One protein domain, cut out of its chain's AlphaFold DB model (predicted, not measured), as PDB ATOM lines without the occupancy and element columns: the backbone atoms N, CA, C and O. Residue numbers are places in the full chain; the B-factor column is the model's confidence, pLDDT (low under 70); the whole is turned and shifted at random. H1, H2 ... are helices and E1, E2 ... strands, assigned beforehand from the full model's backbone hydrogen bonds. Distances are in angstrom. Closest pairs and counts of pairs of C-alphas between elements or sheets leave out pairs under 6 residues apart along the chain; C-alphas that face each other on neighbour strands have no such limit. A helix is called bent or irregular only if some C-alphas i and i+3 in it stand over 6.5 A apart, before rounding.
ATOM      1  N   PRO A  32     -32.956  16.639  -0.225       95.06
ATOM      2  CA  PRO A  32     -33.787  15.475  -0.538       95.06
ATOM      3  C   PRO A  32     -34.828  15.735  -1.633       95.06
ATOM      4  O   PRO A  32     -34.941  14.939  -2.564       95.06
ATOM      5  N   LEU A  33     -35.516  16.880  -1.583       93.81
ATOM      6  CA  LEU A  33     -36.513  17.259  -2.587       93.81
ATOM      7  C   LEU A  33     -35.907  17.397  -3.991       93.81
ATOM      8  O   LEU A  33     -36.471  16.896  -4.954       93.81
ATOM      9  N   HIS A  34     -34.708  17.974  -4.122       95.44
ATOM     10  CA  HIS A  34     -34.029  18.083  -5.419       95.44
ATOM     11  C   HIS A  34     -33.721  16.706  -6.023       95.44
ATOM     12  O   HIS A  34     -33.802  16.534  -7.236       95.44
ATOM     13  N   ILE A  35     -33.373  15.720  -5.187       94.94
ATOM     14  CA  ILE A  35     -33.121  14.343  -5.632       94.94
ATOM     15  C   ILE A  35     -34.420  13.709  -6.147       94.94
ATOM     16  O   ILE A  35     -34.400  13.006  -7.159       94.94
ATOM     17  N   VAL A  36     -35.543  13.961  -5.467       95.56
ATOM     18  CA  VAL A  36     -36.873  13.500  -5.892       95.56
ATOM     19  C   VAL A  36     -37.266  14.145  -7.221       95.56
ATOM     20  O   VAL A  36     -37.571  13.423  -8.167       95.56
ATOM     21  N   LEU A  37     -37.161  15.472  -7.335       96.31
ATOM     22  CA  LEU A  37     -37.455  16.211  -8.566       96.31
ATOM     23  C   LEU A  37     -36.592  15.746  -9.741       96.31
ATOM     24  O   LEU A  37     -37.106  15.564 -10.840       96.31
ATOM     25  N   PHE A  38     -35.298  15.498  -9.514       97.06
ATOM     26  CA  PHE A  38     -34.390  14.983 -10.540       97.06
ATOM     27  C   PHE A  38     -34.868  13.645 -11.103       97.06
ATOM     28  O   PHE A  38     -34.997  13.478 -12.313       97.06
ATOM     29  N   LYS A  39     -35.172  12.689 -10.218       95.38
ATOM     30  CA  LYS A  39     -35.673  11.371 -10.624       95.38
ATOM     31  C   LYS A  39     -37.043  11.470 -11.290       95.38
ATOM     32  O   LYS A  39     -37.268  10.799 -12.291       95.38
ATOM     33  N   GLY A  40     -37.930  12.311 -10.761       95.62
ATOM     34  CA  GLY A  40     -39.245  12.576 -11.341       95.62
ATOM     35  C   GLY A  40     -39.129  13.086 -12.773       95.62
ATOM     36  O   GLY A  40     -39.656  12.463 -13.691       95.62
ATOM     37  N   ALA A  41     -38.351  14.150 -12.986       96.25
ATOM     38  CA  ALA A  41     -38.097  14.698 -14.314       96.25
ATOM     39  C   ALA A  41     -37.530  13.636 -15.269       96.25
ATOM     40  O   ALA A  41     -38.048  13.471 -16.371       96.25
ATOM     41  N   GLN A  42     -36.536  12.849 -14.839       95.94
ATOM     42  CA  GLN A  42     -35.968  11.760 -15.644       95.94
ATOM     43  C   GLN A  42     -37.025  10.751 -16.133       95.94
ATOM     44  O   GLN A  42     -36.915  10.259 -17.258       95.94
ATOM     45  N   LEU A  43     -38.021  10.429 -15.302       95.56
ATOM     46  CA  LEU A  43     -39.102   9.490 -15.631       95.56
ATOM     47  C   LEU A  43     -40.183  10.112 -16.524       95.56
ATOM     48  O   LEU A  43     -40.808   9.403 -17.311       95.56
ATOM     49  N   ILE A  44     -40.391  11.421 -16.410       95.38
ATOM     50  CA  ILE A  44     -41.433  12.163 -17.124       95.38
ATOM     51  C   ILE A  44     -40.988  12.535 -18.544       95.38
ATOM     52  O   ILE A  44     -41.760  12.369 -19.486       95.38
ATOM     53  N   VAL A  45     -39.733  12.967 -18.731       95.56
ATOM     54  CA  VAL A  45     -39.206  13.449 -20.026       95.56
ATOM     55  C   VAL A  45     -39.469  12.516 -21.226       95.56
ATOM     56  O   VAL A  45     -39.808  13.035 -22.287       95.56
ATOM     57  N   PRO A  46     -39.373  11.171 -21.134       95.31
ATOM     58  CA  PRO A  46     -39.714  10.285 -22.256       95.31
ATOM     59  C   PRO A  46     -41.149  10.452 -22.791       95.31
ATOM     60  O   PRO A  46     -41.417  10.170 -23.965       95.31
ATOM     61  N   ASN A  47     -42.066  10.926 -21.945       94.94
ATOM     62  CA  ASN A  47     -43.457  11.221 -22.277       94.94
ATOM     63  C   ASN A  47     -43.695  12.706 -22.583       94.94
ATOM     64  O   ASN A  47     -44.841  13.137 -22.642       94.94
ATOM     65  N   MET A  48     -42.633  13.479 -22.811       93.06
ATOM     66  CA  MET A  48     -42.715  14.868 -23.248       93.06
ATOM     67  C   MET A  48     -42.288  15.036 -24.706       93.06
ATOM     68  O   MET A  48     -41.577  14.209 -25.284       93.06
ATOM     69  N   GLU A  49     -42.737  16.126 -25.305       92.31
ATOM     70  CA  GLU A  49     -42.391  16.574 -26.645       92.31
ATOM     71  C   GLU A  49     -42.251  18.097 -26.684       92.31
ATOM     72  O   GLU A  49     -42.812  18.811 -25.855       92.31
ATOM     73  N   LEU A  50     -41.476  18.604 -27.644       91.00
ATOM     74  CA  LEU A  50     -41.409  20.041 -27.892       91.00
ATOM     75  C   LEU A  50     -42.634  20.478 -28.690       91.00
ATOM     76  O   LEU A  50     -42.924  19.911 -29.746       91.00
ATOM     77  N   ASN A  51     -43.309  21.523 -28.227       87.06
ATOM     78  CA  ASN A  51     -44.313  22.212 -29.026       87.06
ATOM     79  C   ASN A  51     -43.646  23.150 -30.062       87.06
ATOM     80  O   ASN A  51     -42.420  23.254 -30.157       87.06
ATOM     81  N   ARG A  52     -44.465  23.851 -30.858       86.56
ATOM     82  CA  ARG A  52     -43.983  24.794 -31.888       86.56
ATOM     83  C   ARG A  52     -43.223  25.991 -31.310       86.56
ATOM     84  O   ARG A  52     -42.387  26.553 -32.010       86.56
ATOM     85  N   ASP A  53     -43.510  26.349 -30.064       86.62
ATOM     86  CA  ASP A  53     -42.899  27.464 -29.339       86.62
ATOM     87  C   ASP A  53     -41.568  27.070 -28.669       86.62
ATOM     88  O   ASP A  53     -40.826  27.927 -28.193       86.62
ATOM     89  N   GLY A  54     -41.214  25.780 -28.695       82.31
ATOM     90  CA  GLY A  54     -39.997  25.250 -28.081       82.31
ATOM     91  C   GLY A  54     -40.141  24.907 -26.597       82.31
ATOM     92  O   GLY A  54     -39.134  24.622 -25.946       82.31
ATOM     93  N   ASP A  55     -41.364  24.886 -26.069       85.88
ATOM     94  CA  ASP A  55     -41.656  24.432 -24.713       85.88
ATOM     95  C   ASP A  55     -41.855  22.920 -24.669       85.88
ATOM     96  O   ASP A  55     -42.419  22.314 -25.587       85.88
ATOM     97  N   LEU A  56     -41.431  22.311 -23.561       90.44
ATOM     98  CA  LEU A  56     -41.720  20.911 -23.282       90.44
ATOM     99  C   LEU A  56     -43.158  20.773 -22.800       90.44
ATOM    100  O   LEU A  56     -43.559  21.396 -21.818       90.44
ATOM    101  N   ARG A  57     -43.920  19.933 -23.490       89.75
ATOM    102  CA  ARG A  57     -45.283  19.565 -23.129       89.75
ATOM    103  C   ARG A  57     -45.438  18.062 -23.090       89.75
ATOM    104  O   ARG A  57     -44.674  17.318 -23.694       89.75
ATOM    105  N   GLU A  58     -46.434  17.628 -22.348       92.06
ATOM    106  CA  GLU A  58     -46.773  16.224 -22.179       92.06
ATOM    107  C   GLU A  58     -47.412  15.682 -23.455       92.06
ATOM    108  O   GLU A  58     -48.207  16.368 -24.103       92.06
ATOM    109  N   LYS A  59     -47.059  14.450 -23.823       92.31
ATOM    110  CA  LYS A  59     -47.660  13.771 -24.970       92.31
ATOM    111  C   LYS A  59     -49.143  13.494 -24.707       92.31
ATOM    112  O   LYS A  59     -49.514  13.191 -23.570       92.31
ATOM    113  N   PRO A  60     -49.995  13.503 -25.747       89.75
ATOM    114  CA  PRO A  60     -51.408  13.175 -25.602       89.75
ATOM    115  C   PRO A  60     -51.630  11.821 -24.913       89.75
ATOM    116  O   PRO A  60     -51.039  10.814 -25.305       89.75
ATOM    117  N   GLY A  61     -52.511  11.797 -23.910       88.56
ATOM    118  CA  GLY A  61     -52.871  10.585 -23.163       88.56
ATOM    119  C   GLY A  61     -51.887  10.180 -22.062       88.56
ATOM    120  O   GLY A  61     -52.100   9.148 -21.429       88.56
ATOM    121  N   TYR A  62     -50.828  10.957 -21.821       92.44
ATOM    122  CA  TYR A  62     -49.988  10.785 -20.641       92.44
ATOM    123  C   TYR A  62     -50.634  11.464 -19.429       92.44
ATOM    124  O   TYR A  62     -50.906  12.659 -19.462       92.44
ATOM    125  N   GLU A  63     -50.863  10.692 -18.366       93.06
ATOM    126  CA  GLU A  63     -51.337  11.192 -17.075       93.06
ATOM    127  C   GLU A  63     -50.156  11.185 -16.090       93.06
ATOM    128  O   GLU A  63     -49.811  10.133 -15.535       93.06
ATOM    129  N   PRO A  64     -49.462  12.316 -15.913       92.62
ATOM    130  CA  PRO A  64     -48.302  12.409 -15.036       92.62
ATOM    131  C   PRO A  64     -48.689  12.208 -13.565       92.62
ATOM    132  O   PRO A  64     -49.774  12.577 -13.115       92.62
ATOM    133  N   ILE A  65     -47.745  11.707 -12.772       95.12
ATOM    134  CA  ILE A  65     -47.825  11.777 -11.310       95.12
ATOM    135  C   ILE A  65     -46.873  12.875 -10.857       95.12
ATOM    136  O   ILE A  65     -45.690  12.856 -11.213       95.12
ATOM    137  N   CYS A  66     -47.373  13.824 -10.066       95.25
ATOM    138  CA  CYS A  66     -46.545  14.890  -9.526       95.25
ATOM    139  C   CYS A  66     -45.455  14.303  -8.613       95.25
ATOM    140  O   CYS A  66     -45.775  13.635  -7.630       95.25
ATOM    141  N   PRO A  67     -44.159  14.554  -8.877       95.31
ATOM    142  CA  PRO A  67     -43.083  13.985  -8.069       95.31
ATOM    143  C   PRO A  67     -42.980  14.605  -6.666       95.31
ATOM    144  O   PRO A  67     -42.237  14.086  -5.840       95.31
ATOM    145  N   ILE A  68     -43.691  15.706  -6.394       94.62
ATOM    146  CA  ILE A  68     -43.652  16.426  -5.113       94.62
ATOM    147  C   ILE A  68     -44.719  15.880  -4.159       94.62
ATOM    148  O   ILE A  68     -44.399  15.466  -3.046       94.62
ATOM    149  N   CYS A  69     -45.978  15.852  -4.603       95.31
ATOM    150  CA  CYS A  69     -47.131  15.473  -3.780       95.31
ATOM    151  C   CYS A  69     -47.716  14.091  -4.119       95.31
ATOM    152  O   CYS A  69     -48.610  13.619  -3.419       95.31
ATOM    153  N   ASN A  70     -47.197  13.420  -5.155       94.50
ATOM    154  CA  ASN A  70     -47.650  12.111  -5.637       94.50
ATOM    155  C   ASN A  70     -49.115  12.083  -6.124       94.50
ATOM    156  O   ASN A  70     -49.736  11.022  -6.178       94.50
ATOM    157  N   GLU A  71     -49.664  13.240  -6.493       94.94
ATOM    158  CA  GLU A  71     -50.998  13.360  -7.078       94.94
ATOM    159  C   GLU A  71     -50.954  13.120  -8.593       94.94
ATOM    160  O   GLU A  71     -50.133  13.709  -9.304       94.94
ATOM    161  N   GLN A  72     -51.842  12.259  -9.094       94.19
ATOM    162  CA  GLN A  72     -52.015  12.030 -10.527       94.19
ATOM    163  C   GLN A  72     -52.760  13.211 -11.156       94.19
ATOM    164  O   GLN A  72     -53.858  13.549 -10.713       94.19
ATOM    165  N   GLN A  73     -52.194  13.802 -12.206       91.81
ATOM    166  CA  GLN A  73     -52.829  14.904 -12.921       91.81
ATOM    167  C   GLN A  73     -53.573  14.360 -14.138       91.81
ATOM    168  O   GLN A  73     -52.975  13.819 -15.065       91.81
ATOM    169  N   SER A  74     -54.898  14.488 -14.113       84.00
ATOM    170  CA  SER A  74     -55.792  14.100 -15.214       84.00
ATOM    171  C   SER A  74     -56.530  15.293 -15.829       84.00
ATOM    172  O   SER A  74     -56.985  15.217 -16.968       84.00
ATOM    173  N   ALA A  75     -56.650  16.403 -15.090       81.31
ATOM    174  CA  ALA A  75     -57.401  17.592 -15.503       81.31
ATOM    175  C   ALA A  75     -56.518  18.784 -15.912       81.31
ATOM    176  O   ALA A  75     -56.949  19.615 -16.710       81.31
ATOM    177  N   LEU A  76     -55.306  18.874 -15.363       85.31
ATOM    178  CA  LEU A  76     -54.348  19.959 -15.580       85.31
ATOM    179  C   LEU A  76     -53.029  19.372 -16.079       85.31
ATOM    180  O   LEU A  76     -52.734  18.207 -15.808       85.31
ATOM    181  N   SER A  77     -52.234  20.172 -16.794       89.44
ATOM    182  CA  SER A  77     -50.870  19.751 -17.118       89.44
ATOM    183  C   SER A  77     -50.033  19.678 -15.842       89.44
ATOM    184  O   SER A  77     -50.277  20.421 -14.884       89.44
ATOM    185  N   LEU A  78     -49.011  18.823 -15.819       92.56
ATOM    186  CA  LEU A  78     -48.116  18.761 -14.664       92.56
ATOM    187  C   LEU A  78     -47.422  20.104 -14.407       92.56
ATOM    188  O   LEU A  78     -47.189  20.467 -13.256       92.56
ATOM    189  N   GLY A  79     -47.080  20.823 -15.479       90.19
ATOM    190  CA  GLY A  79     -46.466  22.145 -15.389       90.19
ATOM    191  C   GLY A  79     -47.373  23.141 -14.668       90.19
ATOM    192  O   GLY A  79     -46.922  23.787 -13.727       90.19
ATOM    193  N   ASP A  80     -48.653  23.199 -15.047       91.75
ATOM    194  CA  ASP A  80     -49.629  24.093 -14.411       91.75
ATOM    195  C   ASP A  80     -49.861  23.707 -12.945       91.75
ATOM    196  O   ASP A  80     -49.830  24.567 -12.066       91.75
ATOM    197  N   HIS A  81     -49.996  22.407 -12.654       94.88
ATOM    198  CA  HIS A  81     -50.131  21.920 -11.281       94.88
ATOM    199  C   HIS A  81     -48.963  22.369 -10.394       94.88
ATOM    200  O   HIS A  81     -49.184  22.853  -9.283       94.88
ATOM    201  N   ILE A  82     -47.722  22.215 -10.870       94.81
ATOM    202  CA  ILE A  82     -46.525  22.599 -10.113       94.81
ATOM    203  C   ILE A  82     -46.445  24.120  -9.967       94.81
ATOM    204  O   ILE A  82     -46.175  24.590  -8.868       94.81
ATOM    205  N   TYR A  83     -46.731  24.891 -11.015       94.19
ATOM    206  CA  TYR A  83     -46.753  26.353 -10.937       94.19
ATOM    207  C   TYR A  83     -47.750  26.870  -9.884       94.19
ATOM    208  O   TYR A  83     -47.426  27.779  -9.120       94.19
ATOM    209  N   GLU A  84     -48.944  26.277  -9.805       95.38
ATOM    210  CA  GLU A  84     -49.997  26.718  -8.883       95.38
ATOM    211  C   GLU A  84     -49.816  26.201  -7.445       95.38
ATOM    212  O   GLU A  84     -50.083  26.936  -6.493       95.38
ATOM    213  N   ASN A  85     -49.364  24.954  -7.266       96.06
ATOM    214  CA  ASN A  85     -49.343  24.278  -5.957       96.06
ATOM    215  C   ASN A  85     -47.941  24.160  -5.340       96.06
ATOM    216  O   ASN A  85     -47.813  23.980  -4.128       96.06
ATOM    217  N   HIS A  86     -46.892  24.266  -6.158       95.69
ATOM    218  CA  HIS A  86     -45.485  24.127  -5.773       95.69
ATOM    219  C   HIS A  86     -44.609  25.223  -6.421       95.69
ATOM    220  O   HIS A  86     -43.623  24.922  -7.107       95.69
ATOM    221  N   PRO A  87     -44.957  26.515  -6.246       95.88
ATOM    222  CA  PRO A  87     -44.320  27.614  -6.975       95.88
ATOM    223  C   PRO A  87     -42.830  27.785  -6.646       95.88
ATOM    224  O   PRO A  87     -42.077  28.316  -7.462       95.88
ATOM    225  N   GLU A  88     -42.382  27.336  -5.470       95.88
ATOM    226  CA  GLU A  88     -40.968  27.380  -5.072       95.88
ATOM    227  C   GLU A  88     -40.116  26.376  -5.873       95.88
ATOM    228  O   GLU A  88     -38.919  26.593  -6.091       95.88
ATOM    229  N   GLU A  89     -40.732  25.299  -6.367       95.56
ATOM    230  CA  GLU A  89     -40.080  24.220  -7.103       95.56
ATOM    231  C   GLU A  89     -40.209  24.341  -8.624       95.56
ATOM    232  O   GLU A  89     -39.399  23.733  -9.331       95.56
ATOM    233  N   ASP A  90     -41.178  25.111  -9.135       94.31
ATOM    234  CA  ASP A  90     -41.492  25.198 -10.570       94.31
ATOM    235  C   ASP A  90     -40.246  25.459 -11.420       94.31
ATOM    236  O   ASP A  90     -39.870  24.644 -12.266       94.31
ATOM    237  N   GLN A  91     -39.519  26.539 -11.128       94.56
ATOM    238  CA  GLN A  91     -38.360  26.922 -11.930       94.56
ATOM    239  C   GLN A  91     -37.282  25.826 -11.964       94.56
ATOM    240  O   GLN A  91     -36.660  25.593 -13.009       94.56
ATOM    241  N   LEU A  92     -37.045  25.146 -10.838       95.81
ATOM    242  CA  LEU A  92     -36.099  24.034 -10.774       95.81
ATOM    243  C   LEU A  92     -36.616  22.837 -11.574       95.81
ATOM    244  O   LEU A  92     -35.848  22.228 -12.322       95.81
ATOM    245  N   PHE A  93     -37.899  22.508 -11.452       95.69
ATOM    246  CA  PHE A  93     -38.504  21.398 -12.175       95.69
ATOM    247  C   PHE A  93     -38.452  21.610 -13.694       95.69
ATOM    248  O   PHE A  93     -37.969  20.729 -14.410       95.69
ATOM    249  N   GLN A  94     -38.798  22.802 -14.187       93.75
ATOM    250  CA  GLN A  94     -38.668  23.157 -15.606       93.75
ATOM    251  C   GLN A  94     -37.224  23.002 -16.109       93.75
ATOM    252  O   GLN A  94     -36.980  22.482 -17.202       93.75
ATOM    253  N   ASN A  95     -36.239  23.403 -15.300       95.12
ATOM    254  CA  ASN A  95     -34.824  23.241 -15.641       95.12
ATOM    255  C   ASN A  95     -34.404  21.768 -15.694       95.12
ATOM    256  O   ASN A  95     -33.611  21.388 -16.556       95.12
ATOM    257  N   LEU A  96     -34.939  20.927 -14.806       96.31
ATOM    258  CA  LEU A  96     -34.669  19.490 -14.789       96.31
ATOM    259  C   LEU A  96     -35.269  18.779 -16.004       96.31
ATOM    260  O   LEU A  96     -34.593  17.940 -16.602       96.31
ATOM    261  N   LEU A  97     -36.488  19.142 -16.412       95.25
ATOM    262  CA  LEU A  97     -37.104  18.626 -17.638       95.25
ATOM    263  C   LEU A  97     -36.245  18.963 -18.861       95.25
ATOM    264  O   LEU A  97     -35.869  18.071 -19.621       95.25
ATOM    265  N   LYS A  98     -35.845  20.232 -19.008       93.75
ATOM    266  CA  LYS A  98     -34.963  20.675 -20.100       93.75
ATOM    267  C   LYS A  98     -33.623  19.941 -20.074       93.75
ATOM    268  O   LYS A  98     -33.193  19.423 -21.100       93.75
ATOM    269  N   PHE A  99     -32.995  19.831 -18.905       95.44
ATOM    270  CA  PHE A  99     -31.733  19.114 -18.727       95.44
ATOM    271  C   PHE A  99     -31.825  17.655 -19.193       95.44
ATOM    272  O   PHE A  99     -31.008  17.206 -19.999       95.44
ATOM    273  N   HIS A 100     -32.834  16.911 -18.733       95.94
ATOM    274  CA  HIS A 100     -33.020  15.516 -19.129       95.94
ATOM    275  C   HIS A 100     -33.393  15.365 -20.605       95.94
ATOM    276  O   HIS A 100     -32.936  14.418 -21.246       95.94
ATOM    277  N   PHE A 101     -34.160  16.298 -21.164       94.44
ATOM    278  CA  PHE A 101     -34.509  16.289 -22.580       94.44
ATOM    279  C   PHE A 101     -33.282  16.511 -23.476       94.44
ATOM    280  O   PHE A 101     -33.053  15.748 -24.415       94.44
ATOM    281  N   GLU A 102     -32.421  17.480 -23.151       92.50
ATOM    282  CA  GLU A 102     -31.152  17.699 -23.864       92.50
ATOM    283  C   GLU A 102     -30.209  16.490 -23.755       92.50
ATOM    284  O   GLU A 102     -29.525  16.136 -24.721       92.50
ATOM    285  N   LEU A 103     -30.202  15.785 -22.618       91.88
ATOM    286  CA  LEU A 103     -29.452  14.535 -22.471       91.88
ATOM    287  C   LEU A 103     -29.945  13.422 -23.414       91.88
ATOM    288  O   LEU A 103     -29.130  12.596 -23.825       91.88
ATOM    289  N   GLN A 104     -31.216  13.416 -23.821       88.88
ATOM    290  CA  GLN A 104     -31.774  12.405 -24.729       88.88
ATOM    291  C   GLN A 104     -31.530  12.689 -26.224       88.88
ATOM    292  O   GLN A 104     -31.531  11.749 -27.015       88.88
ATOM    293  N   LYS A 105     -31.284  13.944 -26.630       81.44
ATOM    294  CA  LYS A 105     -31.036  14.308 -28.044       81.44
ATOM    295  C   LYS A 105     -29.719  13.716 -28.570       81.44
ATOM    296  O   LYS A 105     -28.679  13.981 -27.984       81.44
TER     297      LYS A 105
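This is residues 32 to 105 of the 106 residues of an uncharacterized protein of Streblomastix strix (UniProt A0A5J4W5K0). Two long helices, H1 and H3, cross as an X past their middles, and the short helix H2 and a long loop, residues 59 to 77, lie together on one side of this pair. A small two-stranded hairpin, E1 and E2, sits at the last end of H1, and H2 folds into a helical hairpin with the first part of H3. The printed part has 74 residues, with three named helices and two named strands in the order H1, E1, E2, H2, H3; the sheet, in the order E1 - E2, is antiparallel and the class is mostly helix. The whole is compact, with a radius of gyration of the C-alphas of 11.4 A, and rounded, spanning 28 by 26 by 19 A.

H1 is residues 32 to 47, 24.2 A from first to last C-alpha, and begins with C-alpha 32 at (-33.787, 15.475, -0.538). E1, residues 48 to 50, follows with no residue between, and E2 is residues 56 to 58. H2, residues 78 to 85, is 10.4 A long and begins with C-alpha 78 at (-48.116, 18.761, -14.664). H3, residues 87 to 104, is the longest helix at 26.5 A and ends with C-alpha 104 at (-31.774, 12.405, -24.729). H1 is irregular, but only just, with C-alphas 43 and 46 at 6.7 A; H3 is irregular, with C-alphas 88 and 91 at 7.4 A.

H1 and H3 touch, and H3 does so with residues 93 to 101 alone; the closest C-alphas are those of Ala 41 and Leu 97, 5.2 A apart. They run the same way at a steep tilt of 50 degrees. The antiparallel hairpin of E1 and E2 has N 49 and O 57 within hydrogen-bond range at 2.8 A, and N 57 and O 49 at 2.8 A. The closest C-alphas of H1 and E2 are those of Asn 47 and Glu 58, 6.0 A apart. E1 and H3 are apart, but only just, at 8.4 A. E2 and H2 are near each other, with 5 pairs of C-alphas within 10 A. H2 and H3 form a helical hairpin and touch, H3 with residues 89 to 94 alone; the closest C-alphas are those of Tyr 83 and Asp 90, 5.4 A apart. They run opposite ways at a shallow tilt of 18 degrees. H1 and H2 are apart. In H2 every O i to N i+4 pair is within hydrogen-bond range; in H1 it is 10 of 12 and in H3 12 of 14.

The two C-alphas farthest apart are those of Pro 32 and Arg 52, at 34.3 A. The printed part has no cut. The link from E2 to H2, residues 59 to 77, is long, and the links H1 to E1, E1 to E2 and H2 to H3 are tight. The mean pLDDT of the printed part is 92.9, and no printed residue is under 70.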